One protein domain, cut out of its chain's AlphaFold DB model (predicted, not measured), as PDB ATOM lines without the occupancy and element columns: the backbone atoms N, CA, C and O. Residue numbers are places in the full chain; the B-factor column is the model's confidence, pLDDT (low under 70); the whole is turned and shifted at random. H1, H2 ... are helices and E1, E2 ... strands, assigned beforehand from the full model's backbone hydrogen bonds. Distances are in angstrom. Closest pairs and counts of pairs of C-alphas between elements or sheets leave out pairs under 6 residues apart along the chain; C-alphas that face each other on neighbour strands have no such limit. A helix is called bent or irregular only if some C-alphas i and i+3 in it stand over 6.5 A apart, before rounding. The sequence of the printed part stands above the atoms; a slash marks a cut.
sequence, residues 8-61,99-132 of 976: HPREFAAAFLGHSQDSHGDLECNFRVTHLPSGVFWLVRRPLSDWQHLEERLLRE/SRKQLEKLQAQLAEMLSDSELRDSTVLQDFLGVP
ATOM      1  N   HIS A   8     261.101 294.903 259.561       45.09
ATOM      2  CA  HIS A   8     261.694 294.548 258.268       45.09
ATOM      3  C   HIS A   8     260.999 293.361 257.566       45.09
ATOM      4  O   HIS A   8     260.467 292.472 258.237       45.09
ATOM      5  N   PRO A   9     261.040 293.301 256.217       50.81
ATOM      6  CA  PRO A   9     260.488 292.176 255.468       50.81
ATOM      7  C   PRO A   9     261.115 290.842 255.896       50.81
ATOM      8  O   PRO A   9     262.319 290.743 256.125       50.81
ATOM      9  N   ARG A  10     260.277 289.801 255.962       63.91
ATOM     10  CA  ARG A  10     260.651 288.422 256.307       63.91
ATOM     11  C   ARG A  10     261.512 287.785 255.212       63.91
ATOM     12  O   ARG A  10     261.005 287.049 254.371       63.91
ATOM     13  N   GLU A  11     262.804 288.081 255.170       75.69
ATOM     14  CA  GLU A  11     263.705 287.522 254.157       75.69
ATOM     15  C   GLU A  11     264.185 286.109 254.533       75.69
ATOM     16  O   GLU A  11     264.758 285.886 255.601       75.69
ATOM     17  N   PHE A  12     263.984 285.140 253.636       75.88
ATOM     18  CA  PHE A  12     264.390 283.743 253.820       75.88
ATOM     19  C   PHE A  12     265.188 283.233 252.616       75.88
ATOM     20  O   PHE A  12     264.843 283.509 251.469       75.88
ATOM     21  N   ALA A  13     266.205 282.410 252.870       75.75
ATOM     22  CA  ALA A  13     266.955 281.682 251.848       75.75
ATOM     23  C   ALA A  13     266.931 280.175 252.122       75.75
ATOM     24  O   ALA A  13     267.098 279.743 253.265       75.75
ATOM     25  N   ALA A  14     266.777 279.362 251.074       75.12
ATOM     26  CA  ALA A  14     266.744 277.908 251.190       75.12
ATOM     27  C   ALA A  14     267.888 277.213 250.435       75.12
ATOM     28  O   ALA A  14     268.164 277.501 249.270       75.12
ATOM     29  N   ALA A  15     268.514 276.239 251.093       75.56
ATOM     30  CA  ALA A  15     269.538 275.374 250.521       75.56
ATOM     31  C   ALA A  15     269.138 273.902 250.678       75.56
ATOM     32  O   ALA A  15     268.802 273.457 251.775       75.56
ATOM     33  N   PHE A  16     269.181 273.133 249.592       77.06
ATOM     34  CA  PHE A  16     268.971 271.687 249.656       77.06
ATOM     35  C   PHE A  16     270.186 271.002 250.300       77.06
ATOM     36  O   PHE A  16     271.327 271.336 249.979       77.06
ATOM     37  N   LEU A  17     269.946 270.051 251.208       69.44
ATOM     38  CA  LEU A  17     271.000 269.335 251.940       69.44
ATOM     39  C   LEU A  17     271.167 267.874 251.502       69.44
ATOM     40  O   LEU A  17     272.222 267.287 251.731       69.44
ATOM     41  N   GLY A  18     270.139 267.279 250.896       76.31
ATOM     42  CA  GLY A  18     270.120 265.867 250.513       76.31
ATOM     43  C   GLY A  18     268.759 265.213 250.749       76.31
ATOM     44  O   GLY A  18     267.833 265.823 251.281       76.31
ATOM     45  N   HIS A  19     268.633 263.948 250.359       83.69
ATOM     46  CA  HIS A  19     267.464 263.125 250.669       83.69
ATOM     47  C   HIS A  19     267.777 262.083 251.752       83.69
ATOM     48  O   HIS A  19     268.897 261.567 251.815       83.69
ATOM     49  N   SER A  20     266.775 261.754 252.564       81.25
ATOM     50  CA  SER A  20     266.763 260.609 253.484       81.25
ATOM     51  C   SER A  20     265.670 259.623 253.067       81.25
ATOM     52  O   SER A  20     264.803 259.950 252.258       81.25
ATOM     53  N   GLN A  21     265.721 258.409 253.608       82.81
ATOM     54  CA  GLN A  21     264.545 257.548 253.700       82.81
ATOM     55  C   GLN A  21     264.020 257.618 255.133       82.81
ATOM     56  O   GLN A  21     264.820 257.670 256.074       82.81
ATOM     57  N   ASP A  22     262.701 257.642 255.285       78.81
ATOM     58  CA  ASP A  22     262.044 257.570 256.587       78.81
ATOM     59  C   ASP A  22     261.996 256.122 257.128       78.81
ATOM     60  O   ASP A  22     262.558 255.186 256.548       78.81
ATOM     61  N   SER A  23     261.300 255.908 258.248       70.06
ATOM     62  CA  SER A  23     261.100 254.577 258.843       70.06
ATOM     63  C   SER A  23     260.229 253.619 258.016       70.06
ATOM     64  O   SER A  23     260.132 252.442 258.366       70.06
ATOM     65  N   HIS A  24     259.596 254.094 256.943       77.88
ATOM     66  CA  HIS A  24     258.780 253.306 256.014       77.88
ATOM     67  C   HIS A  24     259.485 253.063 254.666       77.88
ATOM     68  O   HIS A  24     259.020 252.240 253.876       77.88
ATOM     69  N   GLY A  25     260.634 253.707 254.435       80.44
ATOM     70  CA  GLY A  25     261.403 253.647 253.191       80.44
ATOM     71  C   GLY A  25     260.993 254.699 252.154       80.44
ATOM     72  O   GLY A  25     261.557 254.708 251.054       80.44
ATOM     73  N   ASP A  26     260.048 255.582 252.489       82.19
ATOM     74  CA  ASP A  26     259.632 256.692 251.635       82.19
ATOM     75  C   ASP A  26     260.682 257.815 251.663       82.19
ATOM     76  O   ASP A  26     261.391 258.035 252.646       82.19
ATOM     77  N   LEU A  27     260.831 258.505 250.528       79.38
ATOM     78  CA  LEU A  27     261.942 259.430 250.301       79.38
ATOM     79  C   LEU A  27     261.603 260.842 250.803       79.38
ATOM     80  O   LEU A  27     260.755 261.540 250.240       79.38
ATOM     81  N   GLU A  28     262.311 261.279 251.841       85.38
ATOM     82  CA  GLU A  28     262.274 262.640 252.374       85.38
ATOM     83  C   GLU A  28     263.277 263.542 251.649       85.38
ATOM     84  O   GLU A  28     264.416 263.150 251.384       85.38
ATOM     85  N   CYS A  29     262.912 264.803 251.423       83.50
ATOM     86  CA  CYS A  29     263.857 265.841 251.021       83.50
ATOM     87  C   CYS A  29     264.210 266.730 252.225       83.50
ATOM     88  O   CYS A  29     263.317 267.240 252.905       83.50
ATOM     89  N   ASN A  30     265.511 266.928 252.471       81.19
ATOM     90  CA  ASN A  30     266.043 267.765 253.550       81.19
ATOM     91  C   ASN A  30     266.462 269.127 252.988       81.19
ATOM     92  O   ASN A  30     267.316 269.208 252.098       81.19
ATOM     93  N   PHE A  31     265.927 270.201 253.562       79.00
ATOM     94  CA  PHE A  31     266.306 271.574 253.243       79.00
ATOM     95  C   PHE A  31     266.753 272.312 254.503       79.00
ATOM     96  O   PHE A  31     266.166 272.160 255.572       79.00
ATOM     97  N   ARG A  32     267.767 273.163 254.359       77.81
ATOM     98  CA  ARG A  32     268.049 274.253 255.288       77.81
ATOM     99  C   ARG A  32     267.240 275.463 254.842       77.81
ATOM    100  O   ARG A  32     267.525 275.999 253.774       77.81
ATOM    101  N   VAL A  33     266.302 275.930 255.659       78.12
ATOM    102  CA  VAL A  33     265.688 277.261 255.497       78.12
ATOM    103  C   VAL A  33     266.372 278.195 256.481       78.12
ATOM    104  O   VAL A  33     266.449 277.862 257.654       78.12
ATOM    105  N   THR A  34     266.912 279.319 256.020       72.56
ATOM    106  CA  THR A  34     267.625 280.309 256.846       72.56
ATOM    107  C   THR A  34     266.866 281.628 256.798       72.56
ATOM    108  O   THR A  34     266.604 282.121 255.701       72.56
ATOM    109  N   HIS A  35     266.531 282.208 257.948       77.06
ATOM    110  CA  HIS A  35     266.019 283.578 258.014       77.06
ATOM    111  C   HIS A  35     267.205 284.540 257.886       77.06
ATOM    112  O   HIS A  35     268.115 284.523 258.715       77.06
ATOM    113  N   LEU A  36     267.241 285.334 256.818       67.81
ATOM    114  CA  LEU A  36     268.401 286.159 256.468       67.81
ATOM    115  C   LEU A  36     268.701 287.265 257.504       67.81
ATOM    116  O   LEU A  36     269.874 287.411 257.844       67.81
ATOM    117  N   PRO A  37     267.708 287.974 258.089       62.62
ATOM    118  CA  PRO A  37     267.965 289.011 259.093       62.62
ATOM    119  C   PRO A  37     268.513 288.502 260.434       62.62
ATOM    120  O   PRO A  37     269.197 289.253 261.122       62.62
ATOM    121  N   SER A  38     268.216 287.255 260.835       56.91
ATOM    122  CA  SER A  38     268.676 286.688 262.120       56.91
ATOM    123  C   SER A  38     269.733 285.584 261.988       56.91
ATOM    124  O   SER A  38     270.305 285.162 262.989       56.91
ATOM    125  N   GLY A  39     269.991 285.079 260.777       54.56
ATOM    126  CA  GLY A  39     270.945 284.000 260.496       54.56
ATOM    127  C   GLY A  39     270.529 282.599 260.979       54.56
ATOM    128  O   GLY A  39     271.192 281.615 260.635       54.56
ATOM    129  N   VAL A  40     269.443 282.487 261.752       55.72
ATOM    130  CA  VAL A  40     268.946 281.220 262.314       55.72
ATOM    131  C   VAL A  40     268.323 280.354 261.212       55.72
ATOM    132  O   VAL A  40     267.844 280.868 260.196       55.72
ATOM    133  N   PHE A  41     268.387 279.027 261.365       68.19
ATOM    134  CA  PHE A  41     268.007 278.092 260.311       68.19
ATOM    135  C   PHE A  41     267.339 276.803 260.802       68.19
ATOM    136  O   PHE A  41     267.723 276.224 261.816       68.19
ATOM    137  N   TRP A  42     266.410 276.300 259.990       71.50
ATOM    138  CA  TRP A  42     265.603 275.103 260.243       71.50
ATOM    139  C   TRP A  42     266.050 273.962 259.335       71.50
ATOM    140  O   TRP A  42     266.340 274.179 258.155       71.50
ATOM    141  N   LEU A  43     266.059 272.737 259.864       66.88
ATOM    142  CA  LEU A  43     266.185 271.512 259.072       66.88
ATOM    143  C   LEU A  43     264.790 271.010 258.699       66.88
ATOM    144  O   LEU A  43     264.172 270.229 259.420       66.88
ATOM    145  N   VAL A  44     264.291 271.478 257.559       80.19
ATOM    146  CA  VAL A  44     262.978 271.111 257.034       80.19
ATOM    147  C   VAL A  44     263.068 269.740 256.376       80.19
ATOM    148  O   VAL A  44     263.720 269.581 255.340       80.19
ATOM    149  N   ARG A  45     262.387 268.754 256.966       84.25
ATOM    150  CA  ARG A  45     262.129 267.446 256.353       84.25
ATOM    151  C   ARG A  45     260.682 267.367 255.895       84.25
ATOM    152  O   ARG A  45     259.759 267.632 256.672       84.25
ATOM    153  N   ARG A  46     260.497 267.012 254.624       86.19
ATOM    154  CA  ARG A  46     259.188 266.736 254.020       86.19
ATOM    155  C   ARG A  46     259.293 265.536 253.074       86.19
ATOM    156  O   ARG A  46     260.244 265.497 252.283       86.19
ATOM    157  N   PRO A  47     258.337 264.593 253.107       88.50
ATOM    158  CA  PRO A  47     258.187 263.570 252.078       88.50
ATOM    159  C   PRO A  47     258.132 264.168 250.666       88.50
ATOM    160  O   PRO A  47     257.614 265.270 250.452       88.50
ATOM    161  N   LEU A  48     258.620 263.427 249.669       83.88
ATOM    162  CA  LEU A  48     258.557 263.841 248.262       83.88
ATOM    163  C   LEU A  48     257.108 264.002 247.746       83.88
ATOM    164  O   LEU A  48     256.887 264.722 246.773       83.88
ATOM    165  N   SER A  49     256.118 263.370 248.389       83.12
ATOM    166  CA  SER A  49     254.686 263.588 248.125       83.12
ATOM    167  C   SER A  49     254.245 265.016 248.430       83.12
ATOM    168  O   SER A  49     253.522 265.629 247.648       83.12
ATOM    169  N   ASP A  50     254.703 265.573 249.546       84.31
ATOM    170  CA  ASP A  50     254.239 266.869 250.041       84.31
ATOM    171  C   ASP A  50     254.737 267.985 249.118       84.31
ATOM    172  O   ASP A  50     254.003 268.924 248.816       84.31
ATOM    173  N   TRP A  51     255.949 267.814 248.583       81.62
ATOM    174  CA  TRP A  51     256.510 268.626 247.504       81.62
ATOM    175  C   TRP A  51     255.663 268.614 246.228       81.62
ATOM    176  O   TRP A  51     255.499 269.658 245.600       81.62
ATOM    177  N   GLN A  52     255.090 267.466 245.852       81.06
ATOM    178  CA  GLN A  52     254.223 267.350 244.670       81.06
ATOM    179  C   GLN A  52     252.864 268.038 244.870       81.06
ATOM    180  O   GLN A  52     252.251 268.471 243.896       81.06
ATOM    181  N   HIS A  53     252.410 268.181 246.119       83.56
ATOM    182  CA  HIS A  53     251.157 268.857 246.462       83.56
ATOM    183  C   HIS A  53     251.327 270.320 246.908       83.56
ATOM    184  O   HIS A  53     250.323 271.022 247.019       83.56
ATOM    185  N   LEU A  54     252.551 270.808 247.143       84.31
ATOM    186  CA  LEU A  54     252.804 272.186 247.586       84.31
ATOM    187  C   LEU A  54     252.280 273.221 246.581       84.31
ATOM    188  O   LEU A  54     251.483 274.078 246.952       84.31
ATOM    189  N   GLU A  55     252.668 273.102 245.310       78.75
ATOM    190  CA  GLU A  55     252.234 274.007 244.233       78.75
ATOM    191  C   GLU A  55     250.698 274.016 244.101       78.75
ATOM    192  O   GLU A  55     250.076 275.071 243.994       78.75
ATOM    193  N   GLU A  56     250.060 272.849 244.228       80.88
ATOM    194  CA  GLU A  56     248.600 272.730 244.209       80.88
ATOM    195  C   GLU A  56     247.940 273.379 245.442       80.88
ATOM    196  O   GLU A  56     246.906 274.039 245.318       80.88
ATOM    197  N   ARG A  57     248.526 273.234 246.639       83.56
ATOM    198  CA  ARG A  57     248.038 273.888 247.867       83.56
ATOM    199  C   ARG A  57     248.166 275.412 247.784       83.56
ATOM    200  O   ARG A  57     247.219 276.091 248.172       83.56
ATOM    201  N   LEU A  58     249.273 275.931 247.248       80.00
ATOM    202  CA  LEU A  58     249.498 277.371 247.054       80.00
ATOM    203  C   LEU A  58     248.513 277.957 246.035       80.00
ATOM    204  O   LEU A  58     247.856 278.956 246.319       80.00
ATOM    205  N   LEU A  59     248.300 277.285 244.898       75.38
ATOM    206  CA  LEU A  59     247.288 277.687 243.910       75.38
ATOM    207  C   LEU A  59     245.860 277.675 244.492       75.38
ATOM    208  O   LEU A  59     245.049 278.545 244.162       75.38
ATOM    209  N   ARG A  60     245.549 276.738 245.400       79.75
ATOM    210  CA  ARG A  60     244.279 276.707 246.154       79.75
ATOM    211  C   ARG A  60     244.175 277.794 247.237       79.75
ATOM    212  O   ARG A  60     243.056 278.085 247.654       79.75
ATOM    213  N   GLU A  61     245.280 278.364 247.720       79.75
ATOM    214  CA  GLU A  61     245.274 279.518 248.635       79.75
ATOM    215  C   GLU A  61     245.114 280.821 247.845       79.75
ATOM    216  O   GLU A  61     244.145 281.544 248.069       79.75
ATOM    217  N   SER A  99     266.439 261.872 240.279       75.12
ATOM    218  CA  SER A  99     267.660 262.380 239.656       75.12
ATOM    219  C   SER A  99     268.089 263.719 240.261       75.12
ATOM    220  O   SER A  99     267.266 264.581 240.577       75.12
ATOM    221  N   ARG A 100     269.405 263.948 240.328       67.62
ATOM    222  CA  ARG A 100     270.002 265.212 240.790       67.62
ATOM    223  C   ARG A 100     269.377 266.457 240.133       67.62
ATOM    224  O   ARG A 100     269.131 267.439 240.820       67.62
ATOM    225  N   LYS A 101     269.024 266.379 238.843       73.19
ATOM    226  CA  LYS A 101     268.360 267.466 238.098       73.19
ATOM    227  C   LYS A 101     266.953 267.802 238.614       73.19
ATOM    228  O   LYS A 101     266.525 268.946 238.503       73.19
ATOM    229  N   GLN A 102     266.221 266.829 239.164       75.69
ATOM    230  CA  GLN A 102     264.914 267.073 239.787       75.69
ATOM    231  C   GLN A 102     265.072 267.768 241.145       75.69
ATOM    232  O   GLN A 102     264.295 268.667 241.450       75.69
ATOM    233  N   LEU A 103     266.107 267.420 241.917       71.19
ATOM    234  CA  LEU A 103     266.428 268.075 243.192       71.19
ATOM    235  C   LEU A 103     266.904 269.522 242.975       71.19
ATOM    236  O   LEU A 103     266.410 270.436 243.629       71.19
ATOM    237  N   GLU A 104     267.773 269.748 241.984       73.12
ATOM    238  CA  GLU A 104     268.201 271.090 241.555       73.12
ATOM    239  C   GLU A 104     267.001 271.939 241.071       73.12
ATOM    240  O   GLU A 104     266.919 273.121 241.407       73.12
ATOM    241  N   LYS A 105     266.009 271.341 240.381       80.88
ATOM    242  CA  LYS A 105     264.745 272.024 240.032       80.88
ATOM    243  C   LYS A 105     263.894 272.360 241.263       80.88
ATOM    244  O   LYS A 105     263.380 273.471 241.331       80.88
ATOM    245  N   LEU A 106     263.729 271.440 242.220       78.75
ATOM    246  CA  LEU A 106     262.959 271.700 243.448       78.75
ATOM    247  C   LEU A 106     263.592 272.821 244.285       78.75
ATOM    248  O   LEU A 106     262.875 273.675 244.799       78.75
ATOM    249  N   GLN A 107     264.925 272.868 244.367       76.00
ATOM    250  CA  GLN A 107     265.630 273.961 245.039       76.00
ATOM    251  C   GLN A 107     265.426 275.306 244.324       76.00
ATOM    252  O   GLN A 107     265.159 276.302 244.994       76.00
ATOM    253  N   ALA A 108     265.510 275.340 242.989       79.25
ATOM    254  CA  ALA A 108     265.237 276.553 242.216       79.25
ATOM    255  C   ALA A 108     263.786 277.035 242.403       79.25
ATOM    256  O   ALA A 108     263.566 278.213 242.664       79.25
ATOM    257  N   GLN A 109     262.816 276.116 242.361       82.12
ATOM    258  CA  GLN A 109     261.398 276.425 242.555       82.12
ATOM    259  C   GLN A 109     261.103 276.922 243.983       82.12
ATOM    260  O   GLN A 109     260.305 277.839 244.152       82.12
ATOM    261  N   LEU A 110     261.776 276.398 245.022       82.19
ATOM    262  CA  LEU A 110     261.664 276.962 246.376       82.19
ATOM    263  C   LEU A 110     262.294 278.358 246.482       82.19
ATOM    264  O   LEU A 110     261.722 279.227 247.131       82.19
ATOM    265  N   ALA A 111     263.446 278.594 245.847       77.38
ATOM    266  CA  ALA A 111     264.062 279.921 245.827       77.38
ATOM    267  C   ALA A 111     263.174 280.958 245.109       77.38
ATOM    268  O   ALA A 111     263.068 282.091 245.570       77.38
ATOM    269  N   GLU A 112     262.489 280.557 244.035       82.94
ATOM    270  CA  GLU A 112     261.488 281.366 243.328       82.94
ATOM    271  C   GLU A 112     260.288 281.696 244.237       82.94
ATOM    272  O   GLU A 112     259.983 282.870 244.440       82.94
ATOM    273  N   MET A 113     259.687 280.693 244.896       84.81
ATOM    274  CA  MET A 113     258.569 280.894 245.840       84.81
ATOM    275  C   MET A 113     258.934 281.730 247.080       84.81
ATOM    276  O   MET A 113     258.060 282.377 247.646       84.81
ATOM    277  N   LEU A 114     260.200 281.727 247.513       80.12
ATOM    278  CA  LEU A 114     260.694 282.584 248.603       80.12
ATOM    279  C   LEU A 114     261.062 284.009 248.151       80.12
ATOM    280  O   LEU A 114     261.195 284.894 248.997       80.12
ATOM    281  N   SER A 115     261.234 284.224 246.843       77.88
ATOM    282  CA  SER A 115     261.517 285.541 246.253       77.88
ATOM    283  C   SER A 115     260.240 286.327 245.931       77.88
ATOM    284  O   SER A 115     260.265 287.556 245.917       77.88
ATOM    285  N   ASP A 116     259.128 285.632 245.682       84.12
ATOM    286  CA  ASP A 116     257.799 286.228 245.516       84.12
ATOM    287  C   ASP A 116     257.217 286.643 246.879       84.12
ATOM    288  O   ASP A 116     257.099 285.828 247.792       84.12
ATOM    289  N   SER A 117     256.846 287.916 247.035       75.94
ATOM    290  CA  SER A 117     256.354 288.444 248.312       75.94
ATOM    291  C   SER A 117     254.978 287.919 248.729       75.94
ATOM    292  O   SER A 117     254.734 287.798 249.926       75.94
ATOM    293  N   GLU A 118     254.082 287.602 247.789       79.56
ATOM    294  CA  GLU A 118     252.753 287.064 248.123       79.56
ATOM    295  C   GLU A 118     252.857 285.591 248.547       79.56
ATOM    296  O   GLU A 118     252.211 285.170 249.508       79.56
ATOM    297  N   LEU A 119     253.720 284.811 247.884       80.12
ATOM    298  CA  LEU A 119     253.967 283.410 248.243       80.12
ATOM    299  C   LEU A 119     254.821 283.259 249.506       80.12
ATOM    300  O   LEU A 119     254.583 282.344 250.288       80.12
ATOM    301  N   ARG A 120     255.776 284.152 249.763       79.19
ATOM    302  CA  ARG A 120     256.596 284.139 250.987       79.19
ATOM    303  C   ARG A 120     255.765 284.376 252.256       79.19
ATOM    304  O   ARG A 120     256.046 283.790 253.303       79.19
ATOM    305  N   ASP A 121     254.719 285.191 252.148       75.56
ATOM    306  CA  ASP A 121     253.804 285.499 253.250       75.56
ATOM    307  C   ASP A 121     252.564 284.557 253.308       75.56
ATOM    308  O   ASP A 121     251.729 284.685 254.204       75.56
ATOM    309  N   SER A 122     252.499 283.533 252.437       83.25
ATOM    310  CA  SER A 122     251.518 282.425 252.454       83.25
ATOM    311  C   SER A 122     251.557 281.600 253.746       83.25
ATOM    312  O   SER A 122     252.622 281.173 254.205       83.25
ATOM    313  N   THR A 123     250.372 281.252 254.264       75.44
ATOM    314  CA  THR A 123     250.255 280.312 255.393       75.44
ATOM    315  C   THR A 123     250.662 278.898 254.985       75.44
ATOM    316  O   THR A 123     251.397 278.230 255.710       75.44
ATOM    317  N   VAL A 124     250.288 278.465 253.774       83.44
ATOM    318  CA  VAL A 124     250.665 277.157 253.222       83.44
ATOM    319  C   VAL A 124     252.179 277.016 253.066       83.44
ATOM    320  O   VAL A 124     252.698 275.933 253.349       83.44
ATOM    321  N   LEU A 125     252.894 278.058 252.623       83.94
ATOM    322  CA  LEU A 125     254.352 277.987 252.483       83.94
ATOM    323  C   LEU A 125     255.044 277.981 253.854       83.94
ATOM    324  O   LEU A 125     255.971 277.198 254.051       83.94
ATOM    325  N   GLN A 126     254.575 278.778 254.816       81.62
ATOM    326  CA  GLN A 126     255.142 278.808 256.172       81.62
ATOM    327  C   GLN A 126     254.928 277.470 256.908       81.62
ATOM    328  O   GLN A 126     255.907 276.884 257.379       81.62
ATOM    329  N   ASP A 127     253.715 276.901 256.867       80.88
ATOM    330  CA  ASP A 127     253.410 275.533 257.333       80.88
ATOM    331  C   ASP A 127     254.323 274.486 256.672       80.88
ATOM    332  O   ASP A 127     254.884 273.588 257.318       80.88
ATOM    333  N   PHE A 128     254.474 274.581 255.347       84.25
ATOM    334  CA  PHE A 128     255.281 273.641 254.581       84.25
ATOM    335  C   PHE A 128     256.754 273.699 254.992       84.25
ATOM    336  O   PHE A 128     257.376 272.652 255.166       84.25
ATOM    337  N   LEU A 129     257.292 274.897 255.217       81.31
ATOM    338  CA  LEU A 129     258.659 275.107 255.693       81.31
ATOM    339  C   LEU A 129     258.809 274.899 257.211       81.31
ATOM    340  O   LEU A 129     259.924 274.966 257.717       81.31
ATOM    341  N   GLY A 130     257.720 274.628 257.939       70.81
ATOM    342  CA  GLY A 130     257.738 274.454 259.394       70.81
ATOM    343  C   GLY A 130     258.106 275.727 260.160       70.81
ATOM    344  O   GLY A 130     258.528 275.640 261.311       70.81
ATOM    345  N   VAL A 131     257.974 276.895 259.526       70.31
ATOM    346  CA  VAL A 131     258.202 278.198 260.155       70.31
ATOM    347  C   VAL A 131     256.952 278.540 260.970       70.31
ATOM    348  O   VAL A 131     255.864 278.549 260.392       70.31
ATOM    349  N   PRO A 132     257.054 278.845 262.278       59.88
ATOM    350  CA  PRO A 132     255.904 279.327 263.034       59.88
ATOM    351  C   PRO A 132     255.380 280.615 262.385       59.88
ATOM    352  O   PRO A 132     256.114 281.589 262.244       59.88
TER     353      PRO A 132
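This is residues 8 to 61 and 99 to 132 of the 976 residues of the protein "SFH8 protein" of Symbiodinium natans (UniProt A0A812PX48). A twisted three-stranded sheet has the long helix H2 packed along one face over E1, while H1 leads off from the end of E3 and pairs with the short helix H4. The 88 printed residues hold E1, E2, E3, H1, H2, H3, H4 in chain order, a mixed class of helices and strands. The sheet, order E1 - E2 - E3, is a meander, each strand the antiparallel neighbour of the one before; H2 on it makes two layers. The whole is compact, radius of gyration of the C-alphas 12.8 A, spanning 41 by 30 by 25 A.

E1, residues 12 to 21, begins at C-alpha (264.390, 283.743, 253.820), measures 26.2 A and bends by 57 degrees at residue 18. E2 is residues 27 to 35, 25.7 A; E3 is 41 to 47, 19.4 A. H1, 48 to 61, 20.6 A, is only just irregular: C-alphas 52 and 55 are 7.0 A apart. H2 is 100 to 115, 22.7 A; H3 is 117 to 120; H4, 123 to 129, ends at C-alpha (258.659, 275.107, 255.693).

Hairpin E1 and E2 has N 15 and O 32 at 2.9 A; hairpin E2 and E3 has N 31 and O 44 at 2.9 A. H2 is on the sheet at a height of 9.2 A; the closest C-alphas of E1 and H2, Phe 16 and Gln 107, are 6.1 A apart. H1 only grazes the sheet with residues 48 to 51, H4 with 128 to 129. H1 and H4 touch, closest C-alphas Leu 58 and Val 124 at 6.3 A, at a shallow tilt of 18 degrees, opposite ways. H2 and H3 only just touch, only at the corner, with 3 pairs of C-alphas within 8 A, closest Leu 114 and Arg 120, 5.0 A. Every O i to N i+4 pair is within hydrogen-bond range in H2 and H4, 8 of 10 in H1; H3 is too short for one.

The farthest C-alphas, His 8 and His 24, are 41.4 A apart. Residues 62 to 98 are not printed; C-alphas 61 and 99 are 29.6 A apart across the cut. Of the links printed whole, none is long. Mean pLDDT of the printed part is 76.6; 13 residues are under 70, among them 8 to 10 and 36 to 41.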